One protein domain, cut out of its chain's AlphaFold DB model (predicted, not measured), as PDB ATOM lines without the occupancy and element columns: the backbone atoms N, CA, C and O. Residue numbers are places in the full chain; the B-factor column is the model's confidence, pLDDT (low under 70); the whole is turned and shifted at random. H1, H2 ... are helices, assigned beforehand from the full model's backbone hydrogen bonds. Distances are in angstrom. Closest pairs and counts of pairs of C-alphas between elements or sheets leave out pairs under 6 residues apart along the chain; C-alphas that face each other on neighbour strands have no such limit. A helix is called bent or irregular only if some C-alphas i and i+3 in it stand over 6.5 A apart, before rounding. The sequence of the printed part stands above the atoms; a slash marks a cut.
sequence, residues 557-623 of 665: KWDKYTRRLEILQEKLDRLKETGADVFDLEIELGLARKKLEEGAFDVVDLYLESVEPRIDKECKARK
ATOM      1  N   LYS A 557      32.949   3.984 -38.673       95.88
ATOM      2  CA  LYS A 557      34.274   4.485 -38.271       95.88
ATOM      3  C   LYS A 557      34.131   5.572 -37.214       95.88
ATOM      4  O   LYS A 557      34.716   5.447 -36.138       95.88
ATOM      5  N   TRP A 558      33.315   6.593 -37.466       96.44
ATOM      6  CA  TRP A 558      33.065   7.646 -36.485       96.44
ATOM      7  C   TRP A 558      32.543   7.108 -35.145       96.44
ATOM      8  O   TRP A 558      33.088   7.481 -34.104       96.44
ATOM      9  N   ASP A 559      31.547   6.211 -35.151       95.88
ATOM     10  CA  ASP A 559      31.006   5.596 -33.926       95.88
ATOM     11  C   ASP A 559      32.107   4.850 -33.159       95.88
ATOM     12  O   ASP A 559      32.271   5.039 -31.949       95.88
ATOM     13  N   LYS A 560      32.923   4.055 -33.864       95.81
ATOM     14  CA  LYS A 560      34.042   3.299 -33.286       95.81
ATOM     15  C   LYS A 560      35.055   4.214 -32.595       95.81
ATOM     16  O   LYS A 560      35.374   3.982 -31.426       95.81
ATOM     17  N   TYR A 561      35.566   5.237 -33.285       96.06
ATOM     18  CA  TYR A 561      36.569   6.144 -32.710       96.06
ATOM     19  C   TYR A 561      35.992   6.999 -31.584       96.06
ATOM     20  O   TYR A 561      36.647   7.158 -30.553       96.06
ATOM     21  N   THR A 562      34.758   7.489 -31.734       94.94
ATOM     22  CA  THR A 562      34.077   8.272 -30.694       94.94
ATOM     23  C   THR A 562      33.961   7.455 -29.410       94.94
ATOM     24  O   THR A 562      34.406   7.900 -28.353       94.94
ATOM     25  N   ARG A 563      33.471   6.212 -29.502       92.12
ATOM     26  CA  ARG A 563      33.352   5.303 -28.351       92.12
ATOM     27  C   ARG A 563      34.703   4.971 -27.721       92.12
ATOM     28  O   ARG A 563      34.816   4.951 -26.496       92.12
ATOM     29  N   ARG A 564      35.735   4.722 -28.534       93.31
ATOM     30  CA  ARG A 564      37.098   4.444 -28.046       93.31
ATOM     31  C   ARG A 564      37.640   5.632 -27.245       93.31
ATOM     32  O   ARG A 564      38.111   5.445 -26.127       93.31
ATOM     33  N   LEU A 565      37.484   6.855 -27.753       92.75
ATOM     34  CA  LEU A 565      37.910   8.076 -27.060       92.75
ATOM     35  C   LEU A 565      37.102   8.365 -25.789       92.75
ATOM     36  O   LEU A 565      37.684   8.818 -24.806       92.75
ATOM     37  N   GLU A 566      35.794   8.093 -25.771       90.38
ATOM     38  CA  GLU A 566      34.963   8.216 -24.563       90.38
ATOM     39  C   GLU A 566      35.448   7.281 -23.446       90.38
ATOM     40  O   GLU A 566      35.637   7.725 -22.312       90.38
ATOM     41  N   ILE A 567      35.716   6.011 -23.774       90.06
ATOM     42  CA  ILE A 567      36.229   5.013 -22.819       90.06
ATOM     43  C   ILE A 567      37.595   5.438 -22.272       90.06
ATOM     44  O   ILE A 567      37.840   5.351 -21.067       90.06
ATOM     45  N   LEU A 568      38.493   5.910 -23.141       92.19
ATOM     46  CA  LEU A 568      39.807   6.399 -22.721       92.19
ATOM     47  C   LEU A 568      39.696   7.649 -21.849       92.19
ATOM     48  O   LEU A 568      40.426   7.767 -20.869       92.19
ATOM     49  N   GLN A 569      38.750   8.544 -22.145       90.81
ATOM     50  CA  GLN A 569      38.473   9.681 -21.273       90.81
ATOM     51  C   GLN A 569      38.014   9.240 -19.898       90.81
ATOM     52  O   GLN A 569      38.465   9.810 -18.914       90.81
ATOM     53  N   GLU A 570      37.106   8.275 -19.813       88.94
ATOM     54  CA  GLU A 570      36.615   7.818 -18.520       88.94
ATOM     55  C   GLU A 570      37.738   7.146 -17.714       88.94
ATOM     56  O   GLU A 570      37.852   7.377 -16.511       88.94
ATOM     57  N   LYS A 571      38.624   6.385 -18.376       90.94
ATOM     58  CA  LYS A 571      39.829   5.810 -17.749       90.94
ATOM     59  C   LYS A 571      40.700   6.922 -17.175       90.94
ATOM     60  O   LYS A 571      41.136   6.833 -16.030       90.94
ATOM     61  N   LEU A 572      40.919   7.971 -17.963       90.88
ATOM     62  CA  LEU A 572      41.754   9.106 -17.598       90.88
ATOM     63  C   LEU A 572      41.144   9.936 -16.458       90.88
ATOM     64  O   LEU A 572      41.859  10.286 -15.525       90.88
ATOM     65  N   ASP A 573      39.830  10.177 -16.472       89.19
ATOM     66  CA  ASP A 573      39.104  10.838 -15.378       89.19
ATOM     67  C   ASP A 573      39.268  10.055 -14.061       89.19
ATOM     68  O   ASP A 573      39.622  10.629 -13.035       89.19
ATOM     69  N   ARG A 574      39.100   8.725 -14.088       88.31
ATOM     70  CA  ARG A 574      39.293   7.878 -12.897       88.31
ATOM     71  C   ARG A 574      40.746   7.837 -12.431       88.31
ATOM     72  O   ARG A 574      41.012   7.817 -11.234       88.31
ATOM     73  N   LEU A 575      41.704   7.839 -13.360       90.69
ATOM     74  CA  LEU A 575      43.124   7.936 -13.017       90.69
ATOM     75  C   LEU A 575      43.424   9.250 -12.276       90.69
ATOM     76  O   LEU A 575      44.114   9.212 -11.254       90.69
ATOM     77  N   LYS A 576      42.840  10.375 -12.714       89.88
ATOM     78  CA  LYS A 576      42.930  11.660 -11.995       89.88
ATOM     79  C   LYS A 576      42.362  11.572 -10.586       89.88
ATOM     80  O   LYS A 576      43.000  12.045  -9.652       89.88
ATOM     81  N   GLU A 577      41.201  10.940 -10.419       89.19
ATOM     82  CA  GLU A 577      40.576  10.745  -9.102       89.19
ATOM     83  C   GLU A 577      41.470   9.928  -8.151       89.19
ATOM     84  O   GLU A 577      41.482  10.177  -6.948       89.19
ATOM     85  N   THR A 578      42.279   9.003  -8.680       87.31
ATOM     86  CA  THR A 578      43.280   8.251  -7.896       87.31
ATOM     87  C   THR A 578      44.600   8.998  -7.654       87.31
ATOM     88  O   THR A 578      45.522   8.427  -7.070       87.31
ATOM     89  N   GLY A 579      44.722  10.252  -8.105       85.19
ATOM     90  CA  GLY A 579      45.928  11.073  -7.956       85.19
ATOM     91  C   GLY A 579      47.066  10.729  -8.925       85.19
ATOM     92  O   GLY A 579      48.217  11.061  -8.650       85.19
ATOM     93  N   ALA A 580      46.784  10.037 -10.034       87.44
ATOM     94  CA  ALA A 580      47.778   9.774 -11.073       87.44
ATOM     95  C   ALA A 580      48.104  11.053 -11.865       87.44
ATOM     96  O   ALA A 580      47.193  11.806 -12.215       87.44
ATOM     97  N   ASP A 581      49.378  11.259 -12.210       89.12
ATOM     98  CA  ASP A 581      49.751  12.278 -13.191       89.12
ATOM     99  C   ASP A 581      49.380  11.788 -14.594       89.12
ATOM    100  O   ASP A 581      49.899  10.787 -15.090       89.12
ATOM    101  N   VAL A 582      48.423  12.477 -15.206       91.56
ATOM    102  CA  VAL A 582      47.901  12.156 -16.537       91.56
ATOM    103  C   VAL A 582      47.980  13.348 -17.486       91.56
ATOM    104  O   VAL A 582      47.312  13.331 -18.518       91.56
ATOM    105  N   PHE A 583      48.748  14.388 -17.148       91.56
ATOM    106  CA  PHE A 583      48.773  15.634 -17.918       91.56
ATOM    107  C   PHE A 583      49.150  15.399 -19.391       91.56
ATOM    108  O   PHE A 583      48.404  15.784 -20.292       91.56
ATOM    109  N   ASP A 584      50.240  14.670 -19.643       92.19
ATOM    110  CA  ASP A 584      50.684  14.345 -21.006       92.19
ATOM    111  C   ASP A 584      49.654  13.490 -21.761       92.19
ATOM    112  O   ASP A 584      49.358  13.731 -22.934       92.19
ATOM    113  N   LEU A 585      49.056  12.511 -21.070       93.06
ATOM    114  CA  LEU A 585      48.026  11.635 -21.637       93.06
ATOM    115  C   LEU A 585      46.768  12.425 -22.012       93.06
ATOM    116  O   LEU A 585      46.120  12.122 -23.012       93.06
ATOM    117  N   GLU A 586      46.416  13.443 -21.226       91.88
ATOM    118  CA  GLU A 586      45.277  14.311 -21.495       91.88
ATOM    119  C   GLU A 586      45.506  15.179 -22.731       91.88
ATOM    120  O   GLU A 586      44.594  15.310 -23.550       91.88
ATOM    121  N   ILE A 587      46.713  15.728 -22.894       92.38
ATOM    122  CA  ILE A 587      47.078  16.513 -24.076       92.38
ATOM    123  C   ILE A 587      46.993  15.643 -25.330       92.38
ATOM    124  O   ILE A 587      46.297  16.015 -26.277       92.38
ATOM    125  N   GLU A 588      47.639  14.473 -25.339       94.12
ATOM    126  CA  GLU A 588      47.612  13.576 -26.501       94.12
ATOM    127  C   GLU A 588      46.183  13.092 -26.812       94.12
ATOM    128  O   GLU A 588      45.754  13.124 -27.967       94.12
ATOM    129  N   LEU A 589      45.390  12.734 -25.792       93.69
ATOM    130  CA  LEU A 589      43.985  12.353 -25.974       93.69
ATOM    131  C   LEU A 589      43.115  13.531 -26.450       93.69
ATOM    132  O   LEU A 589      42.104  13.334 -27.131       93.69
ATOM    133  N   GLY A 590      43.467  14.761 -26.074       91.69
ATOM    134  CA  GLY A 590      42.850  15.989 -26.569       91.69
ATOM    135  C   GLY A 590      43.166  16.239 -28.046       91.69
ATOM    136  O   GLY A 590      42.264  16.576 -28.816       91.69
ATOM    137  N   LEU A 591      44.411  15.998 -28.469       93.31
ATOM    138  CA  LEU A 591      44.828  16.074 -29.872       93.31
ATOM    139  C   LEU A 591      44.127  15.013 -30.726       93.31
ATOM    140  O   LEU A 591      43.589  15.351 -31.781       93.31
ATOM    141  N   ALA A 592      44.044  13.771 -30.240       95.50
ATOM    142  CA  ALA A 592      43.291  12.699 -30.893       95.50
ATOM    143  C   ALA A 592      41.819  13.087 -31.094       95.50
ATOM    144  O   ALA A 592      41.259  12.917 -32.173       95.50
ATOM    145  N   ARG A 593      41.197  13.690 -30.074       92.94
ATOM    146  CA  ARG A 593      39.820  14.196 -30.151       92.94
ATOM    147  C   ARG A 593      39.644  15.301 -31.175       92.94
ATOM    148  O   ARG A 593      38.685  15.238 -31.938       92.94
ATOM    149  N   LYS A 594      40.553  16.275 -31.210       92.38
ATOM    150  CA  LYS A 594      40.524  17.355 -32.200       92.38
ATOM    151  C   LYS A 594      40.700  16.817 -33.623       92.38
ATOM    152  O   LYS A 594      40.050  17.293 -34.543       92.38
ATOM    153  N   LYS A 595      41.539  15.797 -33.809       95.25
ATOM    154  CA  LYS A 595      41.710  15.143 -35.113       95.25
ATOM    155  C   LYS A 595      40.506  14.306 -35.515       95.25
ATOM    156  O   LYS A 595      40.178  14.275 -36.698       95.25
ATOM    157  N   LEU A 596      39.816  13.705 -34.545       95.69
ATOM    158  CA  LEU A 596      38.538  13.068 -34.816       95.69
ATOM    159  C   LEU A 596      37.515  14.105 -35.278       95.69
ATOM    160  O   LEU A 596      36.892  13.842 -36.289       95.69
ATOM    161  N   GLU A 597      37.414  15.285 -34.648       93.62
ATOM    162  CA  GLU A 597      36.504  16.365 -35.092       93.62
ATOM    163  C   GLU A 597      36.677  16.732 -36.578       93.62
ATOM    164  O   GLU A 597      35.703  17.063 -37.250       93.62
ATOM    165  N   GLU A 598      37.910  16.660 -37.086       93.31
ATOM    166  CA  GLU A 598      38.281  16.952 -38.477       93.31
ATOM    167  C   GLU A 598      38.056  15.759 -39.437       93.31
ATOM    168  O   GLU A 598      38.278  15.891 -40.640       93.31
ATOM    169  N   GLY A 599      37.654  14.588 -38.931       93.62
ATOM    170  CA  GLY A 599      37.518  13.349 -39.706       93.62
ATOM    171  C   GLY A 599      38.853  12.702 -40.105       93.62
ATOM    172  O   GLY A 599      38.890  11.868 -41.008       93.62
ATOM    173  N   ALA A 600      39.963  13.074 -39.457       95.38
ATOM    174  CA  ALA A 600      41.313  12.616 -39.795       95.38
ATOM    175  C   ALA A 600      41.663  11.277 -39.114       95.38
ATOM    176  O   ALA A 600      42.567  11.217 -38.278       95.38
ATOM    177  N   PHE A 601      40.939  10.204 -39.452       95.12
ATOM    178  CA  PHE A 601      41.018   8.904 -38.764       95.12
ATOM    179  C   PHE A 601      42.427   8.309 -38.675       95.12
ATOM    180  O   PHE A 601      42.810   7.861 -37.600       95.12
ATOM    181  N   ASP A 602      43.219   8.376 -39.749       95.06
ATOM    182  CA  ASP A 602      44.588   7.834 -39.760       95.06
ATOM    183  C   ASP A 602      45.475   8.510 -38.700       95.06
ATOM    184  O   ASP A 602      46.301   7.882 -38.039       95.06
ATOM    185  N   VAL A 603      45.266   9.813 -38.486       95.19
ATOM    186  CA  VAL A 603      45.979  10.581 -37.460       95.19
ATOM    187  C   VAL A 603      45.447  10.243 -36.067       95.19
ATOM    188  O   VAL A 603      46.216  10.199 -35.109       95.19
ATOM    189  N   VAL A 604      44.140   9.998 -35.936       95.31
ATOM    190  CA  VAL A 604      43.538   9.543 -34.675       95.31
ATOM    191  C   VAL A 604      44.137   8.202 -34.259       95.31
ATOM    192  O   VAL A 604      44.506   8.062 -33.096       95.31
ATOM    193  N   ASP A 605      44.285   7.251 -35.183       95.19
ATOM    194  CA  ASP A 605      44.926   5.965 -34.897       95.19
ATOM    195  C   ASP A 605      46.357   6.136 -34.393       95.19
ATOM    196  O   ASP A 605      46.686   5.563 -33.359       95.19
ATOM    197  N   LEU A 606      47.163   6.996 -35.025       94.56
ATOM    198  CA  LEU A 606      48.533   7.273 -34.578       94.56
ATOM    199  C   LEU A 606      48.587   7.735 -33.109       94.56
ATOM    200  O   LEU A 606      49.423   7.273 -32.332       94.56
ATOM    201  N   TYR A 607      47.681   8.632 -32.701       95.12
ATOM    202  CA  TYR A 607      47.599   9.051 -31.298       95.12
ATOM    203  C   TYR A 607      47.101   7.926 -30.388       95.12
ATOM    204  O   TYR A 607      47.616   7.753 -29.285       95.12
ATOM    205  N   LEU A 608      46.100   7.160 -30.824       94.31
ATOM    206  CA  LEU A 608      45.536   6.071 -30.030       94.31
ATOM    207  C   LEU A 608      46.543   4.939 -29.804       94.31
ATOM    208  O   LEU A 608      46.592   4.406 -28.698       94.31
ATOM    209  N   GLU A 609      47.378   4.617 -30.791       94.06
ATOM    210  CA  GLU A 609      48.469   3.641 -30.670       94.06
ATOM    211  C   GLU A 609      49.492   4.030 -29.592       94.06
ATOM    212  O   GLU A 609      50.022   3.155 -28.909       94.06
ATOM    213  N   SER A 610      49.729   5.332 -29.384       92.38
ATOM    214  CA  SER A 610      50.572   5.846 -28.292       92.38
ATOM    215  C   SER A 610      49.840   5.848 -26.945       92.38
ATOM    216  O   SER A 610      50.330   5.318 -25.941       92.38
ATOM    217  N   VAL A 611      48.656   6.464 -26.902       94.50
ATOM    218  CA  VAL A 611      47.984   6.841 -25.652       94.50
ATOM    219  C   VAL A 611      47.285   5.663 -24.990       94.50
ATOM    220  O   VAL A 611      47.359   5.513 -23.770       94.50
ATOM    221  N   GLU A 612      46.600   4.819 -25.761       94.00
ATOM    222  CA  GLU A 612      45.773   3.749 -25.202       94.00
ATOM    223  C   GLU A 612      46.587   2.717 -24.408       94.00
ATOM    224  O   GLU A 612      46.219   2.463 -23.257       94.00
ATOM    225  N   PRO A 613      47.732   2.194 -24.899       95.00
ATOM    226  CA  PRO A 613      48.552   1.271 -24.114       95.00
ATOM    227  C   PRO A 613      49.079   1.889 -22.814       95.00
ATOM    228  O   PRO A 613      49.191   1.197 -21.799       95.00
ATOM    229  N   ARG A 614      49.392   3.194 -22.824       93.62
ATOM    230  CA  ARG A 614      49.878   3.926 -21.643       93.62
ATOM    231  C   ARG A 614      48.774   4.088 -20.602       93.62
ATOM    232  O   ARG A 614      48.999   3.757 -19.440       93.62
ATOM    233  N   ILE A 615      47.578   4.512 -21.019       92.62
ATOM    234  CA  ILE A 615      46.403   4.597 -20.140       92.62
ATOM    235  C   ILE A 615      46.080   3.215 -19.559       92.62
ATOM    236  O   ILE A 615      45.909   3.079 -18.348       92.62
ATOM    237  N   ASP A 616      46.051   2.172 -20.389       91.94
ATOM    238  CA  ASP A 616      45.720   0.815 -19.948       91.94
ATOM    239  C   ASP A 616      46.730   0.252 -18.947       91.94
ATOM    240  O   ASP A 616      46.345  -0.427 -17.990       91.94
ATOM    241  N   LYS A 617      48.021   0.547 -19.133       92.12
ATOM    242  CA  LYS A 617      49.078   0.178 -18.186       92.12
ATOM    243  C   LYS A 617      48.862   0.842 -16.823       92.12
ATOM    244  O   LYS A 617      48.909   0.149 -15.806       92.12
ATOM    245  N   GLU A 618      48.575   2.142 -16.799       89.81
ATOM    246  CA  GLU A 618      48.312   2.890 -15.562       89.81
ATOM    247  C   GLU A 618      47.019   2.432 -14.866       89.81
ATOM    248  O   GLU A 618      46.987   2.279 -13.641       89.81
ATOM    249  N   CYS A 619      45.961   2.139 -15.631       89.88
ATOM    250  CA  CYS A 619      44.721   1.581 -15.090       89.88
ATOM    251  C   CYS A 619      44.943   0.197 -14.469       89.88
ATOM    252  O   CYS A 619      44.450  -0.056 -13.370       89.88
ATOM    253  N   LYS A 620      45.715  -0.685 -15.123       90.12
ATOM    254  CA  LYS A 620      46.066  -2.008 -14.576       90.12
ATOM    255  C   LYS A 620      46.872  -1.890 -13.285       90.12
ATOM    256  O   LYS A 620      46.564  -2.589 -12.322       90.12
ATOM    257  N   ALA A 621      47.853  -0.987 -13.240       88.62
ATOM    258  CA  ALA A 621      48.667  -0.751 -12.047       88.62
ATOM    259  C   ALA A 621      47.818  -0.323 -10.835       88.62
ATOM    260  O   ALA A 621      48.079  -0.755  -9.714       88.62
ATOM    261  N   ARG A 622      46.763   0.471 -11.066       87.31
ATOM    262  CA  ARG A 622      45.849   0.966 -10.021       87.31
ATOM    263  C   ARG A 622      44.553   0.161  -9.868       87.31
ATOM    264  O   ARG A 622      43.684   0.568  -9.105       87.31
ATOM    265  N   LYS A 623      44.420  -0.979 -10.559       85.56
ATOM    266  CA  LYS A 623      43.218  -1.840 -10.555       85.56
ATOM    267  C   LYS A 623      41.921  -1.078 -10.877       85.56
ATOM    268  O   LYS A 623      40.873  -1.335 -10.288       85.56
TER     269      LYS A 623
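AT A GLANCE: This is residues 557 to 623 of the 665 residues of the protein "DUF853 family protein" of Hadesarchaea archaeon (UniProt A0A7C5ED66). Three helices, H1, H2 and H3, run up and down side by side as a small, elongated bundle, joined at its ends by tight links. H3 is bent: its first arm, H3a, packs on H2, and past the bend its second arm, H3b, swings away from H2 and packs on the later part of H1. The printed part has 67 residues with three named helices in the order H1, H2, H3 and no named strand; the class is all helix. It is compact, with a radius of gyration of the C-alphas of 11.6 A, and its C-alphas span 33 by 19 by 17 A.

HOW THE PARTS SIT: H1, residues 557 to 577, and H2, residues 583 to 597, form a helical hairpin: they touch and run opposite ways at a shallow tilt of 20 degrees. Their closest C-alphas are those of Leu 565 and Arg 593, 7.1 A apart. By its hydrogen bonds H3, residues 601 to 621, was assigned as one helix, but it is bent: C-alphas 610 and 613 are 6.5 A apart, against about 5 A in a regular helix. Its arms are H3a, residues 601 to 610, and H3b, residues 613 to 621; their lines stand at a steep tilt of 38 degrees. H2 and H3a form a second helical hairpin, opposite ways at a shallow tilt of 15 degrees. They touch with 13 pairs of C-alphas within 8 A, the closest being those of Ala 592 and Val 604, 4.9 A apart. H1, H2 and H3a make an up and down bundle, in which each runs against the one before it. H1 and H3a are close but not clearly touching; their closest C-alphas, those of Tyr 561 and Val 604, are 8.0 A apart. H1 touches H3b with residues 568 to 575 alone, and the closest C-alphas are those of Leu 575 and Cys 619, 6.9 A apart. H1 and H3b run the same way at a steep tilt of 39 degrees. H2 and H3b are close but not clearly touching, with the C-alphas of Leu 585 and Ile 615 the closest at 7.4 A. The helix packing is mostly aligned, but only just: of 3 touching pairs, 2 are at a shallow tilt. Every O i to N i+4 pair is within hydrogen-bond range in H1, H2 and H3b, and 5 of 6 are in H3a.

IN THESE COORDINATES: H1 begins at C-alpha 557, at (34.274, 4.485, -38.271), and ends at C-alpha 577, at (40.576, 10.745, -9.102), a length of 30.5 A from first to last C-alpha. H2 follows from Phe 583 to Glu 597, 21.1 A long. H3a runs from Phe 601 to Ser 610 and measures 14.5 A. Residues 611 and 612 belong to neither arm. H3b runs from Pro 613 to Ala 621, 12.2 A, and ends at C-alpha 621, at (48.667, -0.751, -12.047).

THE WHOLE: The two C-alphas farthest apart are those of Glu 598 and Lys 623, at 34.0 A. From the first to the last printed C-alpha, Lys 557 to Lys 623, it is 29.8 A. The printed part runs from residue 557 to 623 without a cut. Both links are tight: 5 residues between H1 and H2, and 3 between H2 and H3. The mean pLDDT of the printed part is 92.4, and no printed residue is under 70.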